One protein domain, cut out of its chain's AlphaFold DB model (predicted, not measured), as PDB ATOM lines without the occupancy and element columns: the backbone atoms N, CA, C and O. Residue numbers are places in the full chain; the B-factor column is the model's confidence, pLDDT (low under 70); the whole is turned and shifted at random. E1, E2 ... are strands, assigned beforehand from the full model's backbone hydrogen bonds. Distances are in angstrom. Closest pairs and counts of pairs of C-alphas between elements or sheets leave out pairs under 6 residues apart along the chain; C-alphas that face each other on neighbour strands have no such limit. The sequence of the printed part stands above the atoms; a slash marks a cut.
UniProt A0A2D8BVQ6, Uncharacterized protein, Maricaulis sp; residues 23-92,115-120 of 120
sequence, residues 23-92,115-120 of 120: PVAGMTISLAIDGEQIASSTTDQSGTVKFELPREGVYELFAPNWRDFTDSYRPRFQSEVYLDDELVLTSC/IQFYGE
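AT A GLANCE: This is residues 23 to 92 and 115 to 120 of the 120 residues of an uncharacterized protein of Maricaulis sp (UniProt A0A2D8BVQ6). Two sheets lie face to face as a sandwich, their strands crossed at 48 degrees: E2, E1 and E4 make one layer, E3, E7, E5 and E6 the other. The layers come close where E2 leads into E3, while E4 and E6 are apart; a long loop, residues 63 to 75, joins E4 to E5. The 76 printed residues hold no named helix and seven named strands, E1 to E7 along the chain, in two antiparallel sheets ordered E2 - E1 - E4 and E3 - E7 - E5 - E6; the class is all strand. The whole is compact, with a radius of gyration of the C-alphas of 12.5 A and spans of 34 by 26 by 19 A.

IN THESE COORDINATES: E1, residues 28 to 33, starts at C-alpha 28 (197.744, 179.178, 130.349). E2 is residues 36 to 42, 18.4 A long, E3 48 to 52 and E4 57 to 62. E5, residues 76 to 83, is 23.8 A long; E6 is 86 to 92. E7, residues 115 to 118, ends at C-alpha 118 (193.406, 166.523, 132.675).

HOW THE PARTS SIT: The hairpin E1 and E2 has N 31 and O 39 at 2.9 A. E1 and E4 have N 32 and O 60 at 2.8 A. In the other sheet, N 49 and O 115 of E3 and E7 are 2.9 A apart, N 116 and O 78 of E7 and E5 2.8 A. The hairpin E5 and E6 has N 81 and O 89 at 2.8 A. Between the sheets, the closest C-alphas of E2 and E3 are those of Thr 42 and Val 49, 6.3 A.

THE WHOLE: The C-alphas farthest apart, Asp 71 and Asp 84, are 37.0 A apart. Residues 93 to 114 are not printed; C-alphas 92 and 115 are 9.7 A apart across the cut. The link E4 to E5 is long. Confidence is under 70 at residues 73 to 75, 89 to 92 and 118 to 120.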
ATOM      1  N   PRO A  23     197.810 164.696 134.227       81.50
ATOM      2  CA  PRO A  23     197.739 166.125 134.503       81.50
ATOM      3  C   PRO A  23     198.392 166.955 133.388       81.50
ATOM      4  O   PRO A  23     199.491 166.642 132.932       81.50
ATOM      5  N   VAL A  24     197.760 168.067 132.999       85.62
ATOM      6  CA  VAL A  24     198.270 168.938 131.924       85.62
ATOM      7  C   VAL A  24     199.096 170.090 132.482       85.62
ATOM      8  O   VAL A  24     198.541 171.065 132.990       85.62
ATOM      9  N   ALA A  25     200.417 170.019 132.340       88.94
ATOM     10  CA  ALA A  25     201.342 171.097 132.692       88.94
ATOM     11  C   ALA A  25     201.566 172.075 131.526       88.94
ATOM     12  O   ALA A  25     201.644 171.658 130.373       88.94
ATOM     13  N   GLY A  26     201.750 173.365 131.818       89.69
ATOM     14  CA  GLY A  26     202.083 174.379 130.808       89.69
ATOM     15  C   GLY A  26     200.888 175.107 130.178       89.69
ATOM     16  O   GLY A  26     201.096 176.029 129.386       89.69
ATOM     17  N   MET A  27     199.652 174.762 130.543       89.00
ATOM     18  CA  MET A  27     198.448 175.418 130.028       89.00
ATOM     19  C   MET A  27     198.260 176.790 130.673       89.00
ATOM     20  O   MET A  27     198.317 176.922 131.893       89.00
ATOM     21  N   THR A  28     198.019 177.822 129.867       91.75
ATOM     22  CA  THR A  28     197.744 179.178 130.349       91.75
ATOM     23  C   THR A  28     196.291 179.288 130.762       91.75
ATOM     24  O   THR A  28     195.407 179.011 129.959       91.75
ATOM     25  N   ILE A  29     196.050 179.760 131.982       90.31
ATOM     26  CA  ILE A  29     194.730 180.007 132.557       90.31
ATOM     27  C   ILE A  29     194.615 181.489 132.892       90.31
ATOM     28  O   ILE A  29     195.439 182.036 133.623       90.31
ATOM     29  N   SER A  30     193.582 182.135 132.366       91.50
ATOM     30  CA  SER A  30     193.207 183.518 132.656       91.50
ATOM     31  C   SER A  30     192.008 183.545 133.594       91.50
ATOM     32  O   SER A  30     191.064 182.782 133.400       91.50
ATOM     33  N   LEU A  31     192.046 184.432 134.586       90.94
ATOM     34  CA  LEU A  31     190.948 184.722 135.502       90.94
ATOM     35  C   LEU A  31     190.415 186.121 135.198       90.94
ATOM     36  O   LEU A  31     191.178 187.092 135.192       90.94
ATOM     37  N   ALA A  32     189.111 186.222 134.990       90.38
ATOM     38  CA  ALA A  32     188.394 187.464 134.775       90.38
ATOM     39  C   ALA A  32     187.257 187.634 135.787       90.38
ATOM     40  O   ALA A  32     186.763 186.661 136.356       90.38
ATOM     41  N   ILE A  33     186.858 188.879 136.018       90.00
ATOM     42  CA  ILE A  33     185.669 189.251 136.788       90.00
ATOM     43  C   ILE A  33     185.016 190.440 136.087       90.00
ATOM     44  O   ILE A  33     185.715 191.343 135.634       90.00
ATOM     45  N   ASP A  34     183.689 190.433 135.958       89.56
ATOM     46  CA  ASP A  34     182.944 191.491 135.254       89.56
ATOM     47  C   ASP A  34     183.452 191.746 133.810       89.56
ATOM     48  O   ASP A  34     183.405 192.869 133.306       89.56
ATOM     49  N   GLY A  35     183.964 190.702 133.143       88.75
ATOM     50  CA  GLY A  35     184.542 190.774 131.796       88.75
ATOM     51  C   GLY A  35     185.962 191.355 131.712       88.75
ATOM     52  O   GLY A  35     186.509 191.447 130.612       88.75
ATOM     53  N   GLU A  36     186.584 191.730 132.833       92.00
ATOM     54  CA  GLU A  36     187.967 192.213 132.889       92.00
ATOM     55  C   GLU A  36     188.905 191.112 133.396       92.00
ATOM     56  O   GLU A  36     188.689 190.537 134.462       92.00
ATOM     57  N   GLN A  37     189.975 190.828 132.650       93.88
ATOM     58  CA  GLN A  37     191.017 189.910 133.102       93.88
ATOM     59  C   GLN A  37     191.814 190.537 134.253       93.88
ATOM     60  O   GLN A  37     192.452 191.573 134.088       93.88
ATOM     61  N   ILE A  38     191.835 189.857 135.396       94.75
ATOM     62  CA  ILE A  38     192.495 190.316 136.626       94.75
ATOM     63  C   ILE A  38     193.722 189.482 136.998       94.75
ATOM     64  O   ILE A  38     194.567 189.945 137.760       94.75
ATOM     65  N   ALA A  39     193.844 188.264 136.463       93.88
ATOM     66  CA  ALA A  39     195.026 187.431 136.651       93.88
ATOM     67  C   ALA A  39     195.240 186.469 135.475       93.88
ATOM     68  O   ALA A  39     194.328 186.165 134.707       93.88
ATOM     69  N   SER A  40     196.469 185.978 135.341       94.31
ATOM     70  CA  SER A  40     196.824 184.872 134.454       94.31
ATOM     71  C   SER A  40     197.965 184.084 135.069       94.31
ATOM     72  O   SER A  40     198.857 184.662 135.687       94.31
ATOM     73  N   SER A  41     197.946 182.771 134.891       95.19
ATOM     74  CA  SER A  41     199.012 181.882 135.342       95.19
ATOM     75  C   SER A  41     199.043 180.623 134.475       95.19
ATOM     76  O   SER A  41     198.233 180.473 133.561       95.19
ATOM     77  N   THR A  42     199.999 179.740 134.728       93.12
ATOM     78  CA  THR A  42     200.220 178.521 133.952       93.12
ATOM     79  C   THR A  42     200.097 177.306 134.861       93.12
ATOM     80  O   THR A  42     200.564 177.351 136.001       93.12
ATOM     81  N   THR A  43     199.480 176.226 134.380       90.44
ATOM     82  CA  THR A  43     199.378 174.977 135.139       90.44
ATOM     83  C   THR A  43     200.759 174.386 135.427       90.44
ATOM     84  O   THR A  43     201.639 174.347 134.561       90.44
ATOM     85  N   ASP A  44     200.957 173.931 136.662       91.06
ATOM     86  CA  ASP A  44     202.192 173.297 137.120       91.06
ATOM     87  C   ASP A  44     202.293 171.817 136.692       91.06
ATOM     88  O   ASP A  44     201.446 171.294 135.972       91.06
ATOM     89  N   GLN A  45     203.333 171.112 137.151       88.44
ATOM     90  CA  GLN A  45     203.558 169.687 136.849       88.44
ATOM     91  C   GLN A  45     202.437 168.755 137.336       88.44
ATOM     92  O   GLN A  45     202.324 167.631 136.858       88.44
ATOM     93  N   SER A  46     201.615 169.204 138.286       86.31
ATOM     94  CA  SER A  46     200.427 168.487 138.753       86.31
ATOM     95  C   SER A  46     199.157 168.888 137.994       86.31
ATOM     96  O   SER A  46     198.057 168.485 138.371       86.31
ATOM     97  N   GLY A  47     199.295 169.700 136.942       84.31
ATOM     98  CA  GLY A  47     198.193 170.261 136.172       84.31
ATOM     99  C   GLY A  47     197.421 171.335 136.926       84.31
ATOM    100  O   GLY A  47     196.296 171.650 136.543       84.31
ATOM    101  N   THR A  48     197.997 171.875 138.006       86.88
ATOM    102  CA  THR A  48     197.311 172.769 138.937       86.88
ATOM    103  C   THR A  48     197.668 174.233 138.681       86.88
ATOM    104  O   THR A  48     198.828 174.571 138.470       86.88
ATOM    105  N   VAL A  49     196.686 175.126 138.793       88.19
ATOM    106  CA  VAL A  49     196.902 176.571 138.975       88.19
ATOM    107  C   VAL A  49     196.137 177.070 140.201       88.19
ATOM    108  O   VAL A  49     195.110 176.490 140.569       88.19
ATOM    109  N   LYS A  50     196.636 178.133 140.844       89.44
ATOM    110  CA  LYS A  50     195.975 178.798 141.974       89.44
ATOM    111  C   LYS A  50     195.820 180.294 141.727       89.44
ATOM    112  O   LYS A  50     196.761 180.927 141.251       89.44
ATOM    113  N   PHE A  51     194.669 180.846 142.102       89.19
ATOM    114  CA  PHE A  51     194.426 182.289 142.098       89.19
ATOM    115  C   PHE A  51     193.834 182.747 143.425       89.19
ATOM    116  O   PHE A  51     192.931 182.098 143.954       89.19
ATOM    117  N   GLU A  52     194.314 183.887 143.913       89.00
ATOM    118  CA  GLU A  52     193.667 184.637 144.987       89.00
ATOM    119  C   GLU A  52     192.494 185.436 144.411       89.00
ATOM    120  O   GLU A  52     192.614 186.059 143.352       89.00
ATOM    121  N   LEU A  53     191.354 185.423 145.101       85.69
ATOM    122  CA  LEU A  53     190.176 186.187 144.694       85.69
ATOM    123  C   LEU A  53     190.146 187.508 145.479       85.69
ATOM    124  O   LEU A  53     190.013 187.479 146.702       85.69
ATOM    125  N   PRO A  54     190.262 188.674 144.820       84.75
ATOM    126  CA  PRO A  54     190.402 189.953 145.518       84.75
ATOM    127  C   PRO A  54     189.088 190.504 146.087       84.75
ATOM    128  O   PRO A  54     189.115 191.394 146.938       84.75
ATOM    129  N   ARG A  55     187.930 190.047 145.589       84.62
ATOM    130  CA  ARG A  55     186.606 190.549 145.993       84.62
ATOM    131  C   ARG A  55     185.481 189.545 145.741       84.62
ATOM    132  O   ARG A  55     185.675 188.526 145.088       84.62
ATOM    133  N   GLU A  56     184.283 189.846 146.229       82.31
ATOM    134  CA  GLU A  56     183.070 189.110 145.854       82.31
ATOM    135  C   GLU A  56     182.720 189.330 144.374       82.31
ATOM    136  O   GLU A  56     182.905 190.430 143.848       82.31
ATOM    137  N   GLY A  57     182.185 188.301 143.715       83.25
ATOM    138  CA  GLY A  57     181.675 188.408 142.346       83.25
ATOM    139  C   GLY A  57     181.641 187.085 141.587       83.25
ATOM    140  O   GLY A  57     181.919 186.018 142.143       83.25
ATOM    141  N   VAL A  58     181.261 187.165 140.310       83.44
ATOM    142  CA  VAL A  58     181.287 186.032 139.377       83.44
ATOM    143  C   VAL A  58     182.577 186.088 138.587       83.44
ATOM    144  O   VAL A  58     182.811 187.020 137.824       83.44
ATOM    145  N   TYR A  59     183.397 185.076 138.794       85.12
ATOM    146  CA  TYR A  59     184.669 184.900 138.137       85.12
ATOM    147  C   TYR A  59     184.515 183.991 136.931       85.12
ATOM    148  O   TYR A  59     183.803 182.984 136.973       85.12
ATOM    149  N   GLU A  60     185.233 184.332 135.877       85.12
ATOM    150  CA  GLU A  60     185.315 183.579 134.640       85.12
ATOM    151  C   GLU A  60     186.749 183.089 134.471       85.12
ATOM    152  O   GLU A  60     187.708 183.836 134.665       85.12
ATOM    153  N   LEU A  61     186.907 181.819 134.124       85.19
ATOM    154  CA  LEU A  61     188.189 181.243 133.758       85.19
ATOM    155  C   LEU A  61     188.187 180.939 132.277       85.19
ATOM    156  O   LEU A  61     187.201 180.432 131.738       85.19
ATOM    157  N   PHE A  62     189.321 181.195 131.646       85.81
ATOM    158  CA  PHE A  62     189.539 180.882 130.248       85.81
ATOM    159  C   PHE A  62     190.947 180.344 130.033       85.81
ATOM    160  O   PHE A  62     191.910 180.953 130.498       85.81
ATOM    161  N   ALA A  63     191.084 179.237 129.306       86.56
ATOM    162  CA  ALA A  63     192.390 178.720 128.910       86.56
ATOM    163  C   ALA A  63     192.662 178.992 127.420       86.56
ATOM    164  O   ALA A  63     192.295 178.168 126.594       86.56
ATOM    165  N   PRO A  64     193.277 180.119 127.016       86.69
ATOM    166  CA  PRO A  64     193.398 180.502 125.602       86.69
ATOM    167  C   PRO A  64     194.155 179.507 124.720       86.69
ATOM    168  O   PRO A  64     193.860 179.401 123.531       86.69
ATOM    169  N   ASN A  65     195.108 178.776 125.290       87.44
ATOM    170  CA  ASN A  65     195.964 177.834 124.573       87.44
ATOM    171  C   ASN A  65     195.567 176.368 124.799       87.44
ATOM    172  O   ASN A  65     196.381 175.474 124.604       87.44
ATOM    173  N   TRP A  66     194.320 176.095 125.199       84.31
ATOM    174  CA  TRP A  66     193.860 174.730 125.476       84.31
ATOM    175  C   TRP A  66     194.071 173.758 124.302       84.31
ATOM    176  O   TRP A  66     194.359 172.583 124.520       84.31
ATOM    177  N   ARG A  67     193.988 174.258 123.062       83.81
ATOM    178  CA  ARG A  67     194.194 173.473 121.833       83.81
ATOM    179  C   ARG A  67     195.625 172.985 121.631       83.81
ATOM    180  O   ARG A  67     195.824 172.066 120.850       83.81
ATOM    181  N   ASP A  68     196.599 173.562 122.330       87.00
ATOM    182  CA  ASP A  68     197.984 173.089 122.270       87.00
ATOM    183  C   ASP A  68     198.171 171.785 123.070       87.00
ATOM    184  O   ASP A  68     199.177 171.099 122.904       87.00
ATOM    185  N   PHE A  69     197.204 171.437 123.932       80.06
ATOM    186  CA  PHE A  69     197.281 170.295 124.849       80.06
ATOM    187  C   PHE A  69     196.239 169.213 124.579       80.06
ATOM    188  O   PHE A  69     196.424 168.077 125.004       80.06
ATOM    189  N   THR A  70     195.131 169.544 123.917       74.38
ATOM    190  CA  THR A  70     194.088 168.570 123.595       74.38
ATOM    191  C   THR A  70     193.353 168.932 122.309       74.38
ATOM    192  O   THR A  70     193.003 170.091 122.071       74.38
ATOM    193  N   ASP A  71     193.062 167.911 121.503       73.50
ATOM    194  CA  ASP A  71     192.147 168.011 120.363       73.50
ATOM    195  C   ASP A  71     190.669 167.916 120.798       73.50
ATOM    196  O   ASP A  71     189.758 168.154 119.995       73.50
ATOM    197  N   SER A  72     190.411 167.600 122.075       70.50
ATOM    198  CA  SER A  72     189.068 167.467 122.634       70.50
ATOM    199  C   SER A  72     188.389 168.818 122.771       70.50
ATOM    200  O   SER A  72     188.837 169.706 123.487       70.50
ATOM    201  N   TYR A  73     187.215 168.956 122.159       65.56
ATOM    202  CA  TYR A  73     186.382 170.150 122.305       65.56
ATOM    203  C   TYR A  73     185.802 170.324 123.721       65.56
ATOM    204  O   TYR A  73     185.123 171.321 123.975       65.56
ATOM    205  N   ARG A  74     186.034 169.366 124.629       66.50
ATOM    206  CA  ARG A  74     185.509 169.346 125.998       66.50
ATOM    207  C   ARG A  74     186.632 169.060 127.000       66.50
ATOM    208  O   ARG A  74     186.629 167.987 127.604       66.50
ATOM    209  N   PRO A  75     187.583 169.995 127.187       67.38
ATOM    210  CA  PRO A  75     188.623 169.819 128.190       67.38
ATOM    211  C   PRO A  75     187.985 169.586 129.563       67.38
ATOM    212  O   PRO A  75     187.032 170.272 129.949       67.38
ATOM    213  N   ARG A  76     188.504 168.598 130.295       72.00
ATOM    214  CA  ARG A  76     188.054 168.281 131.649       72.00
ATOM    215  C   ARG A  76     188.882 169.056 132.652       72.00
ATOM    216  O   ARG A  76     190.113 169.021 132.622       72.00
ATOM    217  N   PHE A  77     188.200 169.719 133.573       72.56
ATOM    218  CA  PHE A  77     188.866 170.361 134.691       72.56
ATOM    219  C   PHE A  77     188.043 170.264 135.970       72.56
ATOM    220  O   PHE A  77     186.805 170.257 135.967       72.56
ATOM    221  N   GLN A  78     188.766 170.186 137.080       77.00
ATOM    222  CA  GLN A  78     188.219 170.232 138.425       77.00
ATOM    223  C   GLN A  78     188.609 171.561 139.058       77.00
ATOM    224  O   GLN A  78     189.777 171.940 139.017       77.00
ATOM    225  N   SER A  79     187.650 172.257 139.659       75.50
ATOM    226  CA  SER A  79     187.901 173.474 140.422       75.50
ATOM    227  C   SER A  79     187.475 173.325 141.877       75.50
ATOM    228  O   SER A  79     186.383 172.839 142.172       75.50
ATOM    229  N   GLU A  80     188.321 173.794 142.782       79.69
ATOM    230  CA  GLU A  80     188.125 173.785 144.230       79.69
ATOM    231  C   GLU A  80     188.268 175.216 144.754       79.69
ATOM    232  O   GLU A  80     189.278 175.866 144.488       79.69
ATOM    233  N   VAL A  81     187.271 175.719 145.482       77.25
ATOM    234  CA  VAL A  81     187.298 177.052 146.098       77.25
ATOM    235  C   VAL A  81     187.429 176.904 147.604       77.25
ATOM    236  O   VAL A  81     186.620 176.227 148.244       77.25
ATOM    237  N   TYR A  82     188.427 177.581 148.154       77.69
ATOM    238  CA  TYR A  82     188.737 177.627 149.574       77.69
ATOM    239  C   TYR A  82     188.438 179.019 150.127       77.69
ATOM    240  O   TYR A  82     188.746 180.002 149.455       77.69
ATOM    241  N   LEU A  83     187.872 179.108 151.332       77.19
ATOM    242  CA  LEU A  83     187.737 180.340 152.121       77.19
ATOM    243  C   LEU A  83     188.412 180.111 153.470       77.19
ATOM    244  O   LEU A  83     188.053 179.154 154.147       77.19
ATOM    245  N   ASP A  84     189.376 180.955 153.845       79.44
ATOM    246  CA  ASP A  84     190.166 180.770 155.076       79.44
ATOM    247  C   ASP A  84     190.681 179.317 155.236       79.44
ATOM    248  O   ASP A  84     190.540 178.695 156.286       79.44
ATOM    249  N   ASP A  85     191.236 178.764 154.148       78.69
ATOM    250  CA  ASP A  85     191.724 177.378 154.012       78.69
ATOM    251  C   ASP A  85     190.658 176.260 154.117       78.69
ATOM    252  O   ASP A  85     190.986 175.074 154.016       78.69
ATOM    253  N   GLU A  86     189.371 176.592 154.233       77.62
ATOM    254  CA  GLU A  86     188.265 175.630 154.224       77.62
ATOM    255  C   GLU A  86     187.713 175.441 152.803       77.62
ATOM    256  O   GLU A  86     187.302 176.402 152.156       77.62
ATOM    257  N   LEU A  87     187.673 174.198 152.304       76.00
ATOM    258  CA  LEU A  87     187.041 173.876 151.019       76.00
ATOM    259  C   LEU A  87     185.530 174.124 151.111       76.00
ATOM    260  O   LEU A  87     184.817 173.384 151.789       76.00
ATOM    261  N   VAL A  88     185.033 175.121 150.382       73.00
ATOM    262  CA  VAL A  88     183.607 175.489 150.395       73.00
ATOM    263  C   VAL A  88     182.864 175.078 149.132       73.00
ATOM    264  O   VAL A  88     181.639 174.951 149.152       73.00
ATOM    265  N   LEU A  89     183.582 174.879 148.026       69.81
ATOM    266  CA  LEU A  89     182.989 174.497 146.753       69.81
ATOM    267  C   LEU A  89     183.947 173.613 145.965       69.81
ATOM    268  O   LEU A  89     185.124 173.926 145.825       69.81
ATOM    269  N   THR A  90     183.416 172.533 145.406       66.75
ATOM    270  CA  THR A  90     184.085 171.766 144.360       66.75
ATOM    271  C   THR A  90     183.153 171.694 143.159       66.75
ATOM    272  O   THR A  90     181.942 171.518 143.318       66.75
ATOM    273  N   SER A  91     183.697 171.846 141.958       66.81
ATOM    274  CA  SER A  91     182.956 171.625 140.721       66.81
ATOM    275  C   SER A  91     183.833 170.940 139.689       66.81
ATOM    276  O   SER A  91     184.970 171.342 139.460       66.81
ATOM    277  N   CYS A  92     183.275 169.925 139.039       62.66
ATOM    278  CA  CYS A  92     183.822 169.367 137.813       62.66
ATOM    279  C   CYS A  92     183.090 170.020 136.649       62.66
ATOM    280  O   CYS A  92     181.854 169.986 136.593       62.66
ATOM    281  N   ILE A 115     192.577 174.946 140.294       70.75
ATOM    282  CA  ILE A 115     192.044 174.308 139.085       70.75
ATOM    283  C   ILE A 115     193.029 173.244 138.638       70.75
ATOM    284  O   ILE A 115     194.211 173.553 138.524       70.75
ATOM    285  N   GLN A 116     192.544 172.031 138.387       71.50
ATOM    286  CA  GLN A 116     193.331 170.929 137.848       71.50
ATOM    287  C   GLN A 116     192.819 170.534 136.461       71.50
ATOM    288  O   GLN A 116     191.621 170.302 136.295       71.50
ATOM    289  N   PHE A 117     193.731 170.461 135.489       71.56
ATOM    290  CA  PHE A 117     193.455 170.045 134.111       71.56
ATOM    291  C   PHE A 117     193.940 168.628 133.843       71.56
ATOM    292  O   PHE A 117     195.022 168.241 134.292       71.56
ATOM    293  N   TYR A 118     193.158 167.908 133.047       69.69
ATOM    294  CA  TYR A 118     193.406 166.523 132.675       69.69
ATOM    295  C   TYR A 118     193.447 166.385 131.149       69.69
ATOM    296  O   TYR A 118     192.623 166.980 130.449       69.69
ATOM    297  N   GLY A 119     194.444 165.657 130.645       62.69
ATOM    298  CA  GLY A 119     194.580 165.294 129.237       62.69
ATOM    299  C   GLY A 119     193.730 164.070 128.903       62.69
ATOM    300  O   GLY A 119     193.464 163.247 129.779       62.69
ATOM    301  N   GLU A 120     193.303 163.970 127.640       59.09
ATOM    302  CA  GLU A 120     192.704 162.746 127.079       59.09
ATOM    303  C   GLU A 120     193.776 161.788 126.553       59.09
ATOM    304  O   GLU A 120     194.780 162.287 125.990       59.09
TER     305      GLU A 120